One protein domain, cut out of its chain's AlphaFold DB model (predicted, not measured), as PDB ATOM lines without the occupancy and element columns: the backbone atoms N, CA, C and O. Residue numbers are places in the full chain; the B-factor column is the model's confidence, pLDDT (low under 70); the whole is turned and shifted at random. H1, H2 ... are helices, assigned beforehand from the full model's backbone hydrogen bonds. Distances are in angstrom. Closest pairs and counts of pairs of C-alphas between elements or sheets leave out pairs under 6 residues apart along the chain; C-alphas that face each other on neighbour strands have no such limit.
ATOM      1  N   LEU A  27      13.751  37.638  38.425       90.12
ATOM      2  CA  LEU A  27      12.656  37.122  37.609       90.12
ATOM      3  C   LEU A  27      11.459  36.808  38.506       90.12
ATOM      4  O   LEU A  27      11.594  36.076  39.484       90.12
ATOM      5  N   ASN A  28      10.289  37.346  38.166       92.94
ATOM      6  CA  ASN A  28       9.050  37.067  38.885       92.94
ATOM      7  C   ASN A  28       8.378  35.811  38.307       92.94
ATOM      8  O   ASN A  28       7.479  35.891  37.470       92.94
ATOM      9  N   LEU A  29       8.853  34.640  38.739       94.50
ATOM     10  CA  LEU A  29       8.276  33.355  38.334       94.50
ATOM     11  C   LEU A  29       6.898  33.106  38.967       94.50
ATOM     12  O   LEU A  29       6.095  32.377  38.384       94.50
ATOM     13  N   ASP A  30       6.586  33.758  40.090       94.25
ATOM     14  CA  ASP A  30       5.284  33.641  40.756       94.25
ATOM     15  C   ASP A  30       4.156  34.165  39.862       94.25
ATOM     16  O   ASP A  30       3.123  33.514  39.730       94.25
ATOM     17  N   ALA A  31       4.373  35.277  39.147       94.56
ATOM     18  CA  ALA A  31       3.396  35.794  38.184       94.56
ATOM     19  C   ALA A  31       3.057  34.776  37.081       94.56
ATOM     20  O   ALA A  31       1.907  34.682  36.643       94.56
ATOM     21  N   VAL A  32       4.052  34.000  36.641       95.69
ATOM     22  CA  VAL A  32       3.863  32.951  35.634       95.69
ATOM     23  C   VAL A  32       3.143  31.748  36.245       95.69
ATOM     24  O   VAL A  32       2.188  31.255  35.651       95.69
ATOM     25  N   ALA A  33       3.529  31.316  37.447       94.38
ATOM     26  CA  ALA A  33       2.878  30.214  38.159       94.38
ATOM     27  C   ALA A  33       1.403  30.514  38.494       94.38
ATOM     28  O   ALA A  33       0.526  29.665  38.310       94.38
ATOM     29  N   GLU A  34       1.098  31.742  38.919       94.69
ATOM     30  CA  GLU A  34      -0.274  32.215  39.098       94.69
ATOM     31  C   GLU A  34      -1.051  32.187  37.784       94.69
ATOM     32  O   GLU A  34      -2.204  31.766  37.752       94.69
ATOM     33  N   TRP A  35      -0.441  32.644  36.686       95.25
ATOM     34  CA  TRP A  35      -1.102  32.626  35.386       95.25
ATOM     35  C   TRP A  35      -1.459  31.199  34.963       95.25
ATOM     36  O   TRP A  35      -2.610  30.964  34.600       95.25
ATOM     37  N   LEU A  36      -0.528  30.250  35.110       94.81
ATOM     38  CA  LEU A  36      -0.737  28.834  34.793       94.81
ATOM     39  C   LEU A  36      -1.875  28.188  35.602       94.81
ATOM     40  O   LEU A  36      -2.458  27.203  35.156       94.81
ATOM     41  N   THR A  37      -2.213  28.723  36.774       92.56
ATOM     42  CA  THR A  37      -3.266  28.181  37.652       92.56
ATOM     43  C   THR A  37      -4.565  28.993  37.627       92.56
ATOM     44  O   THR A  37      -5.518  28.649  38.323       92.56
ATOM     45  N   SER A  38      -4.634  30.053  36.818       88.06
ATOM     46  CA  SER A  38      -5.759  30.996  36.789       88.06
ATOM     47  C   SER A  38      -6.503  31.014  35.450       88.06
ATOM     48  O   SER A  38      -5.926  30.750  34.401       88.06
ATOM     49  N   ASP A  39      -7.749  31.497  35.460       78.38
ATOM     50  CA  ASP A  39      -8.531  31.783  34.243       78.38
ATOM     51  C   ASP A  39      -8.122  33.107  33.550       78.38
ATOM     52  O   ASP A  39      -8.869  33.681  32.743       78.38
ATOM     53  N   LYS A  40      -6.944  33.664  33.875       78.31
ATOM     54  CA  LYS A  40      -6.479  34.935  33.302       78.31
ATOM     55  C   LYS A  40      -6.303  34.791  31.785       78.31
ATOM     56  O   LYS A  40      -5.522  33.988  31.280       78.31
ATOM     57  N   LYS A  41      -6.983  35.664  31.035       78.44
ATOM     58  CA  LYS A  41      -7.050  35.584  29.566       78.44
ATOM     59  C   LYS A  41      -5.738  35.878  28.842       78.44
ATOM     60  O   LYS A  41      -5.629  35.486  27.680       78.44
ATOM     61  N   ARG A  42      -4.800  36.616  29.440       86.44
ATOM     62  CA  ARG A  42      -3.573  37.065  28.767       86.44
ATOM     63  C   ARG A  42      -2.340  36.594  29.542       86.44
ATOM     64  O   ARG A  42      -2.333  36.786  30.758       86.44
ATOM     65  N   PRO A  43      -1.322  36.048  28.854       92.12
ATOM     66  CA  PRO A  43      -0.046  35.737  29.481       92.12
ATOM     67  C   PRO A  43       0.619  36.990  30.076       92.12
ATOM     68  O   PRO A  43       0.549  38.059  29.451       92.12
ATOM     69  N   PRO A  44       1.240  36.889  31.262       93.12
ATOM     70  CA  PRO A  44       2.036  37.963  31.849       93.12
ATOM     71  C   PRO A  44       3.308  38.239  31.029       93.12
ATOM     72  O   PRO A  44       3.750  37.410  30.232       93.12
ATOM     73  N   LEU A  45       3.910  39.417  31.222       92.06
ATOM     74  CA  LEU A  45       5.136  39.820  30.512       92.06
ATOM     75  C   LEU A  45       6.327  38.930  30.897       92.06
ATOM     76  O   LEU A  45       7.223  38.677  30.095       92.06
ATOM     77  N   GLU A  46       6.281  38.412  32.117       95.12
ATOM     78  CA  GLU A  46       7.237  37.509  32.736       95.12
ATOM     79  C   GLU A  46       7.352  36.157  32.012       95.12
ATOM     80  O   GLU A  46       8.359  35.471  32.172       95.12
ATOM     81  N   CYS A  47       6.375  35.774  31.177       95.50
ATOM     82  CA  CYS A  47       6.444  34.534  30.398       95.50
ATOM     83  C   CYS A  47       7.661  34.491  29.464       95.50
ATOM     84  O   CYS A  47       8.234  33.419  29.283       95.50
ATOM     85  N   LEU A  48       8.071  35.631  28.893       94.81
ATOM     86  CA  LEU A  48       9.254  35.688  28.030       94.81
ATOM     87  C   LEU A  48      10.537  35.425  28.823       94.81
ATOM     88  O   LEU A  48      11.372  34.620  28.418       94.81
ATOM     89  N   ASP A  49      10.671  36.084  29.972       94.31
ATOM     90  CA  ASP A  49      11.833  35.922  30.842       94.31
ATOM     91  C   ASP A  49      11.918  34.482  31.385       94.31
ATOM     92  O   ASP A  49      12.999  33.894  31.409       94.31
ATOM     93  N   ALA A  50      10.780  33.886  31.764       95.81
ATOM     94  CA  ALA A  50      10.710  32.495  32.207       95.81
ATOM     95  C   ALA A  50      11.081  31.514  31.088       95.81
ATOM     96  O   ALA A  50      11.844  30.581  31.320       95.81
ATOM     97  N   TRP A  51      10.596  31.741  29.865       96.38
ATOM     98  CA  TRP A  51      10.963  30.910  28.719       96.38
ATOM     99  C   TRP A  51      12.473  30.922  28.486       96.38
ATOM    100  O   TRP A  51      13.076  29.856  28.375       96.38
ATOM    101  N   ASN A  52      13.085  32.108  28.438       93.94
ATOM    102  CA  ASN A  52      14.524  32.251  28.217       93.94
ATOM    103  C   ASN A  52      15.332  31.566  29.331       93.94
ATOM    104  O   ASN A  52      16.291  30.856  29.042       93.94
ATOM    105  N   LEU A  53      14.899  31.703  30.591       94.31
ATOM    106  CA  LEU A  53      15.506  30.991  31.718       94.31
ATOM    107  C   LEU A  53      15.469  29.470  31.516       94.31
ATOM    108  O   LEU A  53      16.469  28.790  31.747       94.31
ATOM    109  N   PHE A  54      14.316  28.924  31.131       95.69
ATOM    110  CA  PHE A  54      14.152  27.484  30.958       95.69
ATOM    111  C   PHE A  54      14.936  26.951  29.756       95.69
ATOM    112  O   PHE A  54      15.481  25.853  29.845       95.69
ATOM    113  N   ASP A  55      15.053  27.733  28.682       94.69
ATOM    114  CA  ASP A  55      15.894  27.409  27.528       94.69
ATOM    115  C   ASP A  55      17.375  27.313  27.926       94.69
ATOM    116  O   ASP A  55      17.993  26.258  27.749       94.69
ATOM    117  N   ASP A  56      17.904  28.351  28.583       92.50
ATOM    118  CA  ASP A  56      19.285  28.391  29.083       92.50
ATOM    119  C   ASP A  56      19.577  27.242  30.058       92.50
ATOM    120  O   ASP A  56      20.609  26.571  29.977       92.50
ATOM    121  N   MET A  57      18.648  26.985  30.979       92.81
ATOM    122  CA  MET A  57      18.766  25.892  31.936       92.81
ATOM    123  C   MET A  57      18.769  24.536  31.233       92.81
ATOM    124  O   MET A  57      19.615  23.706  31.557       92.81
ATOM    125  N   SER A  58      17.881  24.319  30.258       94.75
ATOM    126  CA  SER A  58      17.805  23.074  29.481       94.75
ATOM    127  C   SER A  58      19.118  22.768  28.766       94.75
ATOM    128  O   SER A  58      19.626  21.647  28.852       94.75
ATOM    129  N   ALA A  59      19.737  23.790  28.168       91.94
ATOM    130  CA  ALA A  59      21.051  23.691  27.554       91.94
ATOM    131  C   ALA A  59      22.149  23.397  28.589       91.94
ATOM    132  O   ALA A  59      23.047  22.596  28.326       91.94
ATOM    133  N   GLY A  60      22.066  24.009  29.774       89.88
ATOM    134  CA  GLY A  60      23.016  23.807  30.868       89.88
ATOM    135  C   GLY A  60      22.992  22.397  31.465       89.88
ATOM    136  O   GLY A  60      24.054  21.851  31.765       89.88
ATOM    137  N   VAL A  61      21.806  21.798  31.621       91.94
ATOM    138  CA  VAL A  61      21.641  20.449  32.205       91.94
ATOM    139  C   VAL A  61      21.583  19.328  31.166       91.94
ATOM    140  O   VAL A  61      21.642  18.155  31.527       91.94
ATOM    141  N   GLY A  62      21.482  19.667  29.878       92.19
ATOM    142  CA  GLY A  62      21.413  18.700  28.783       92.19
ATOM    143  C   GLY A  62      20.077  17.955  28.685       92.19
ATOM    144  O   GLY A  62      20.050  16.828  28.192       92.19
ATOM    145  N   GLU A  63      18.977  18.554  29.147       92.88
ATOM    146  CA  GLU A  63      17.630  17.977  29.041       92.88
ATOM    147  C   GLU A  63      16.790  18.699  27.981       92.88
ATOM    148  O   GLU A  63      16.946  19.902  27.785       92.88
ATOM    149  N   PRO A  64      15.892  17.989  27.275       92.94
ATOM    150  CA  PRO A  64      15.052  18.605  26.258       92.94
ATOM    151  C   PRO A  64      14.006  19.540  26.880       92.94
ATOM    152  O   PRO A  64      13.363  19.204  27.873       92.94
ATOM    153  N   PHE A  65      13.776  20.679  26.231       94.50
ATOM    154  CA  PHE A  65      12.755  21.656  26.593       94.50
ATOM    155  C   PHE A  65      11.937  21.992  25.349       94.50
ATOM    156  O   PHE A  65      12.491  22.384  24.336       94.50
ATOM    157  N   ALA A  66      10.615  21.865  25.387       92.06
ATOM    158  CA  ALA A  66       9.756  22.074  24.222       92.06
ATOM    159  C   ALA A  66       9.903  23.482  23.631       92.06
ATOM    160  O   ALA A  66       9.768  23.659  22.421       92.06
ATOM    161  N   GLY A  67      10.269  24.463  24.460       89.19
ATOM    162  CA  GLY A  67      10.574  25.809  24.001       89.19
ATOM    163  C   GLY A  67      11.837  25.924  23.138       89.19
ATOM    164  O   GLY A  67      11.997  26.953  22.486       89.19
ATOM    165  N   ASN A  68      12.693  24.902  23.072       86.06
ATOM    166  CA  ASN A  68      13.903  24.868  22.241       86.06
ATOM    167  C   ASN A  68      13.690  24.196  20.866       86.06
ATOM    168  O   ASN A  68      14.541  24.292  19.977       86.06
ATOM    169  N   HIS A  69      12.542  23.543  20.655       82.75
ATOM    170  CA  HIS A  69      12.227  22.880  19.394       82.75
ATOM    171  C   HIS A  69      11.747  23.879  18.337       82.75
ATOM    172  O   HIS A  69      10.884  24.722  18.585       82.75
ATOM    173  N   LYS A  70      12.271  23.746  17.114       81.00
ATOM    174  CA  LYS A  70      11.839  24.557  15.971       81.00
ATOM    175  C   LYS A  70      10.536  24.012  15.398       81.00
ATOM    176  O   LYS A  70      10.523  22.937  14.800       81.00
ATOM    177  N   MET A  71       9.459  24.773  15.554       87.44
ATOM    178  CA  MET A  71       8.164  24.489  14.940       87.44
ATOM    179  C   MET A  71       7.387  25.797  14.717       87.44
ATOM    180  O   MET A  71       7.426  26.660  15.595       87.44
ATOM    181  N   PRO A  72       6.633  25.942  13.607       89.50
ATOM    182  CA  PRO A  72       5.961  27.203  13.279       89.50
ATOM    183  C   PRO A  72       5.058  27.753  14.392       89.50
ATOM    184  O   PRO A  72       5.109  28.941  14.692       89.50
ATOM    185  N   ALA A  73       4.279  26.892  15.056       88.00
ATOM    186  CA  ALA A  73       3.388  27.316  16.139       88.00
ATOM    187  C   ALA A  73       4.147  27.815  17.384       88.00
ATOM    188  O   ALA A  73       3.719  28.763  18.035       88.00
ATOM    189  N   ARG A  74       5.308  27.224  17.701       91.25
ATOM    190  CA  ARG A  74       6.175  27.688  18.797       91.25
ATOM    191  C   ARG A  74       6.760  29.051  18.472       91.25
ATOM    192  O   ARG A  74       6.781  29.916  19.340       91.25
ATOM    193  N   ASP A  75       7.244  29.229  17.244       91.06
ATOM    194  CA  ASP A  75       7.862  30.487  16.821       91.06
ATOM    195  C   ASP A  75       6.836  31.625  16.852       91.06
ATOM    196  O   ASP A  75       7.125  32.687  17.392       91.06
ATOM    197  N   GLN A  76       5.594  31.356  16.438       91.12
ATOM    198  CA  GLN A  76       4.473  32.283  16.609       91.12
ATOM    199  C   GLN A  76       4.226  32.659  18.081       91.12
ATOM    200  O   GLN A  76       4.093  33.841  18.398       91.12
ATOM    201  N   VAL A  77       4.172  31.683  18.996       93.31
ATOM    202  CA  VAL A  77       4.003  31.956  20.437       93.31
ATOM    203  C   VAL A  77       5.156  32.802  20.980       93.31
ATOM    204  O   VAL A  77       4.932  33.739  21.749       93.31
ATOM    205  N   PHE A  78       6.385  32.502  20.566       91.56
ATOM    206  CA  PHE A  78       7.572  33.242  20.977       91.56
ATOM    207  C   PHE A  78       7.543  34.690  20.461       91.56
ATOM    208  O   PHE A  78       7.780  35.626  21.226       91.56
ATOM    209  N   ASP A  79       7.142  34.899  19.208       90.62
ATOM    210  CA  ASP A  79       6.958  36.230  18.626       90.62
ATOM    211  C   ASP A  79       5.869  37.026  19.363       90.62
ATOM    212  O   ASP A  79       6.052  38.209  19.660       90.62
ATOM    213  N   LEU A  80       4.754  36.387  19.746       91.50
ATOM    214  CA  LEU A  80       3.699  37.024  20.547       91.50
ATOM    215  C   LEU A  80       4.207  37.498  21.919       91.50
ATOM    216  O   LEU A  80       3.774  38.553  22.398       91.50
ATOM    217  N   LEU A  81       5.134  36.767  22.544       92.56
ATOM    218  CA  LEU A  81       5.794  37.188  23.785       92.56
ATOM    219  C   LEU A  81       6.710  38.405  23.562       92.56
ATOM    220  O   LEU A  81       6.683  39.344  24.362       92.56
ATOM    221  N   TYR A  82       7.468  38.440  22.463       89.19
ATOM    222  CA  TYR A  82       8.313  39.586  22.090       89.19
ATOM    223  C   TYR A  82       7.512  40.845  21.751       89.19
ATOM    224  O   TYR A  82       7.902  41.961  22.096       89.19
ATOM    225  N   VAL A  83       6.360  40.676  21.112       88.31
ATOM    226  CA  VAL A  83       5.415  41.768  20.879       88.31
ATOM    227  C   VAL A  83       4.843  42.269  22.205       88.31
ATOM    228  O   VAL A  83       4.764  43.474  22.435       88.31
ATOM    229  N   ALA A  84       4.465  41.360  23.110       86.12
ATOM    230  CA  ALA A  84       3.907  41.731  24.406       86.12
ATOM    231  C   ALA A  84       4.914  42.471  25.300       86.12
ATOM    232  O   ALA A  84       4.500  43.375  26.023       86.12
ATOM    233  N   SER A  85       6.207  42.142  25.222       84.31
ATOM    234  CA  SER A  85       7.272  42.809  25.987       84.31
ATOM    235  C   SER A  85       7.538  44.255  25.550       84.31
ATOM    236  O   SER A  85       8.252  44.982  26.238       84.31
ATOM    237  N   GLY A  86       6.963  44.690  24.422       83.00
ATOM    238  CA  GLY A  86       7.175  46.025  23.864       83.00
ATOM    239  C   GLY A  86       8.547  46.210  23.215       83.00
ATOM    240  O   GLY A  86       8.874  47.321  22.803       83.00
ATOM    241  N   LEU A  87       9.345  45.141  23.104       78.19
ATOM    242  CA  LEU A  87      10.627  45.172  22.402       78.19
ATOM    243  C   LEU A  87      10.426  45.401  20.903       78.19
ATOM    244  O   LEU A  87      11.230  46.094  20.279       78.19
ATOM    245  N   TRP A  88       9.363  44.830  20.331       80.25
ATOM    246  CA  TRP A  88       9.051  44.898  18.905       80.25
ATOM    247  C   TRP A  88       7.708  45.581  18.649       80.25
ATOM    248  O   TRP A  88       6.798  45.555  19.478       80.25
ATOM    249  N   GLN A  89       7.573  46.182  17.463       75.62
ATOM    250  CA  GLN A  89       6.284  46.699  17.019       75.62
ATOM    251  C   GLN A  89       5.324  45.543  16.743       75.62
ATOM    252  O   GLN A  89       5.685  44.563  16.096       75.62
ATOM    253  N   GLN A  90       4.091  45.684  17.225       65.94
ATOM    254  CA  GLN A  90       3.034  44.705  17.021       65.94
ATOM    255  C   GLN A  90       2.702  44.595  15.520       65.94
ATOM    256  O   GLN A  90       2.273  45.591  14.929       65.94
ATOM    257  N   PRO A  91       2.852  43.416  14.889       66.31
ATOM    258  CA  PRO A  91       2.296  43.187  13.564       66.31
ATOM    259  C   PRO A  91       0.784  43.415  13.621       66.31
ATOM    260  O   PRO A  91       0.124  42.992  14.578       66.31
ATOM    261  N   ALA A  92       0.219  44.082  12.614       60.41
ATOM    262  CA  ALA A  92      -1.223  44.294  12.546       60.41
ATOM    263  C   ALA A  92      -1.957  42.941  12.641       60.41
ATOM    264  O   ALA A  92      -1.758  42.069  11.801       60.41
ATOM    265  N   GLY A  93      -2.783  42.766  13.679       65.31
ATOM    266  CA  GLY A  93      -3.562  41.542  13.902       65.31
ATOM    267  C   GLY A  93      -2.941  40.497  14.838       65.31
ATOM    268  O   GLY A  93      -3.552  39.452  15.033       65.31
ATOM    269  N   ALA A  94      -1.781  40.753  15.456       74.19
ATOM    270  CA  ALA A  94      -1.205  39.834  16.440       74.19
ATOM    271  C   ALA A  94      -2.090  39.742  17.702       74.19
ATOM    272  O   ALA A  94      -2.123  40.662  18.529       74.19
ATOM    273  N   GLN A  95      -2.811  38.629  17.840       84.94
ATOM    274  CA  GLN A  95      -3.729  38.342  18.938       84.94
ATOM    275  C   GLN A  95      -3.469  36.936  19.474       84.94
ATOM    276  O   GLN A  95      -3.276  36.003  18.708       84.94
ATOM    277  N   TRP A  96      -3.528  36.781  20.797       89.38
ATOM    278  CA  TRP A  96      -3.431  35.474  21.436       89.38
ATOM    279  C   TRP A  96      -4.655  34.605  21.136       89.38
ATOM    280  O   TRP A  96      -5.745  34.878  21.662       89.38
ATOM    281  N   LEU A  97      -4.457  33.533  20.372       91.81
ATOM    282  CA  LEU A  97      -5.452  32.484  20.179       91.81
ATOM    283  C   LEU A  97      -5.498  31.543  21.393       91.81
ATOM    284  O   LEU A  97      -4.655  31.595  22.290       91.81
ATOM    285  N   ALA A  98      -6.530  30.700  21.464       91.69
ATOM    286  CA  ALA A  98      -6.644  29.704  22.532       91.69
ATOM    287  C   ALA A  98      -5.532  28.644  22.437       91.69
ATOM    288  O   ALA A  98      -4.948  28.280  23.452       91.69
ATOM    289  N   GLU A  99      -5.207  28.213  21.217       92.75
ATOM    290  CA  GLU A  99      -4.125  27.265  20.925       92.75
ATOM    291  C   GLU A  99      -2.740  27.811  21.289       92.75
ATOM    292  O   GLU A  99      -1.965  27.100  21.921       92.75
ATOM    293  N   ASP A 100      -2.466  29.090  21.008       93.44
ATOM    294  CA  ASP A 100      -1.208  29.744  21.394       93.44
ATOM    295  C   ASP A 100      -1.010  29.719  22.913       93.44
ATOM    296  O   ASP A 100       0.084  29.470  23.416       93.44
ATOM    297  N   LYS A 101      -2.089  29.977  23.664       93.50
ATOM    298  CA  LYS A 101      -2.056  29.975  25.131       93.50
ATOM    299  C   LYS A 101      -1.882  28.573  25.684       93.50
ATOM    300  O   LYS A 101      -1.136  28.420  26.640       93.50
ATOM    301  N   ALA A 102      -2.563  27.585  25.106       94.12
ATOM    302  CA  ALA A 102      -2.416  26.190  25.505       94.12
ATOM    303  C   ALA A 102      -0.978  25.710  25.265       94.12
ATOM    304  O   ALA A 102      -0.352  25.183  26.176       94.12
ATOM    305  N   LEU A 103      -0.412  26.010  24.092       95.56
ATOM    306  CA  LEU A 103       0.976  25.683  23.780       95.56
ATOM    307  C   LEU A 103       1.955  26.386  24.729       95.56
ATOM    308  O   LEU A 103       2.881  25.758  25.239       95.56
ATOM    309  N   LEU A 104       1.750  27.679  24.999       96.19
ATOM    310  CA  LEU A 104       2.564  28.407  25.970       96.19
ATOM    311  C   LEU A 104       2.461  27.794  27.375       96.19
ATOM    312  O   LEU A 104       3.467  27.701  28.077       96.19
ATOM    313  N   HIS A 105       1.260  27.382  27.782       96.00
ATOM    314  CA  HIS A 105       1.006  26.746  29.072       96.00
ATOM    315  C   HIS A 105       1.771  25.426  29.200       96.00
ATOM    316  O   HIS A 105       2.503  25.247  30.176       96.00
ATOM    317  N   ASP A 106       1.712  24.566  28.181       95.75
ATOM    318  CA  ASP A 106       2.443  23.295  28.140       95.75
ATOM    319  C   ASP A 106       3.961  23.509  28.221       95.75
ATOM    320  O   ASP A 106       4.651  22.868  29.022       95.75
ATOM    321  N   ILE A 107       4.485  24.451  27.428       96.69
ATOM    322  CA  ILE A 107       5.917  24.772  27.395       96.69
ATOM    323  C   ILE A 107       6.385  25.274  28.763       96.69
ATOM    324  O   ILE A 107       7.362  24.762  29.308       96.69
ATOM    325  N   LEU A 108       5.690  26.249  29.350       97.19
ATOM    326  CA  LEU A 108       6.086  26.809  30.641       97.19
ATOM    327  C   LEU A 108       5.920  25.794  31.775       97.19
ATOM    328  O   LEU A 108       6.787  25.727  32.641       97.19
ATOM    329  N   THR A 109       4.882  24.958  31.745       96.88
ATOM    330  CA  THR A 109       4.691  23.873  32.719       96.88
ATOM    331  C   THR A 109       5.859  22.887  32.683       96.88
ATOM    332  O   THR A 109       6.403  22.532  33.732       96.88
ATOM    333  N   GLN A 110       6.311  22.490  31.489       96.38
ATOM    334  CA  GLN A 110       7.506  21.658  31.349       96.38
ATOM    335  C   GLN A 110       8.760  22.370  31.877       96.38
ATOM    336  O   GLN A 110       9.578  21.753  32.560       96.38
ATOM    337  N   GLY A 111       8.905  23.667  31.596       95.94
ATOM    338  CA  GLY A 111      10.015  24.479  32.090       95.94
ATOM    339  C   GLY A 111      10.065  24.562  33.619       95.94
ATOM    340  O   GLY A 111      11.124  24.362  34.212       95.94
ATOM    341  N   PHE A 112       8.913  24.736  34.274       95.69
ATOM    342  CA  PHE A 112       8.802  24.680  35.734       95.69
ATOM    343  C   PHE A 112       9.160  23.303  36.298       95.69
ATOM    344  O   PHE A 112       9.858  23.232  37.309       95.69
ATOM    345  N   ALA A 113       8.739  22.214  35.652       94.69
ATOM    346  CA  ALA A 113       9.121  20.867  36.071       94.69
ATOM    347  C   ALA A 113      10.643  20.652  35.971       94.69
ATOM    348  O   ALA A 113      11.257  20.093  36.883       94.69
ATOM    349  N   LEU A 114      11.266  21.148  34.895       93.88
ATOM    350  CA  LEU A 114      12.719  21.123  34.730       93.88
ATOM    351  C   LEU A 114      13.416  21.952  35.821       93.88
ATOM    352  O   LEU A 114      14.393  21.498  36.417       93.88
ATOM    353  N   TRP A 115      12.887  23.137  36.127       92.44
ATOM    354  CA  TRP A 115      13.422  24.015  37.168       92.44
ATOM    355  C   TRP A 115      13.359  23.371  38.551       92.44
ATOM    356  O   TRP A 115      14.363  23.320  39.256       92.44
ATOM    357  N   GLN A 116      12.217  22.793  38.922       92.25
ATOM    358  CA  GLN A 116      12.054  22.099  40.201       92.25
ATOM    359  C   GLN A 116      13.018  20.918  40.348       92.25
ATOM    360  O   GLN A 116      13.555  20.682  41.430       92.25
ATOM    361  N   LYS A 117      13.272  20.194  39.255       92.31
ATOM    362  CA  LYS A 117      14.191  19.054  39.238       92.31
ATOM    363  C   LYS A 117      15.649  19.458  39.483       92.31
ATOM    364  O   LYS A 117      16.355  18.727  40.171       92.31
ATOM    365  N   HIS A 118      16.096  20.588  38.931       89.19
ATOM    366  CA  HIS A 118      17.526  20.941  38.874       89.19
ATOM    367  C   HIS A 118      17.941  22.139  39.727       89.19
ATOM    368  O   HIS A 118      19.096  22.223  40.131       89.19
ATOM    369  N   ALA A 119      17.027  23.063  40.009       80.94
ATOM    370  CA  ALA A 119      17.313  24.292  40.745       80.94
ATOM    371  C   ALA A 119      16.754  24.285  42.175       80.94
ATOM    372  O   ALA A 119      17.298  24.967  43.038       80.94
ATOM    373  N   CYS A 120      15.699  23.508  42.455       69.06
ATOM    374  CA  CYS A 120      15.104  23.429  43.797       69.06
ATOM    375  C   CYS A 120      15.737  22.360  44.714       69.06
ATOM    376  O   CYS A 120      15.217  22.116  45.800       69.06
ATOM    377  N   TRP A 121      16.864  21.749  44.333       48.12
ATOM    378  CA  TRP A 121      17.637  20.849  45.199       48.12
ATOM    379  C   TRP A 121      18.866  21.556  45.777       48.12
ATOM    380  O   TRP A 121      19.956  21.474  45.221       48.12
TER     381      TRP A 121
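AT A GLANCE: This is residues 27 to 121 of the 123 residues of an uncharacterized protein of Hymenobacter sp (UniProt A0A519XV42). The long helix H4 is crossed midway by H2 and near its first residues by H3, while H1 lies across the first turns of H2; a loop, residues 85 to 97, makes one end. The 95 printed residues hold four named helices, H1 to H4 in chain order, and no named strand: all helix, compact, radius of gyration of the C-alphas 13.0 A, spans 43 by 28 by 23 A.

IN THESE COORDINATES: Find C-alpha 29 at (8.276, 33.355, 38.334); H1 runs from there to 37, 12.7 A. H2 covers residues 46 to 61, 22.3 A, and H3 72 to 84, 18.4 A. H4, residues 98 to 118, 30.5 A, ends at (17.526, 20.941, 38.874).

HOW THE PARTS SIT: Look first at the hub, H2: it touches H4 at a steep tilt of 46 degrees, C-alphas 54 and 111 closest at 5.2 A. Its residues 47 to 48 touch H3, C-alphas 48 and 81 closest at 5.7 A. Its residues 46 to 50 touch H1, C-alphas 47 and 32 closest at 6.0 A. H1 and H3 are apart. In each helix every O i to N i+4 pair is within hydrogen-bond range.

THE WHOLE: The printed part has no cut; the link H3 to H4 is long. Residues 90 to 93 and 120 to 121 have pLDDT under 70.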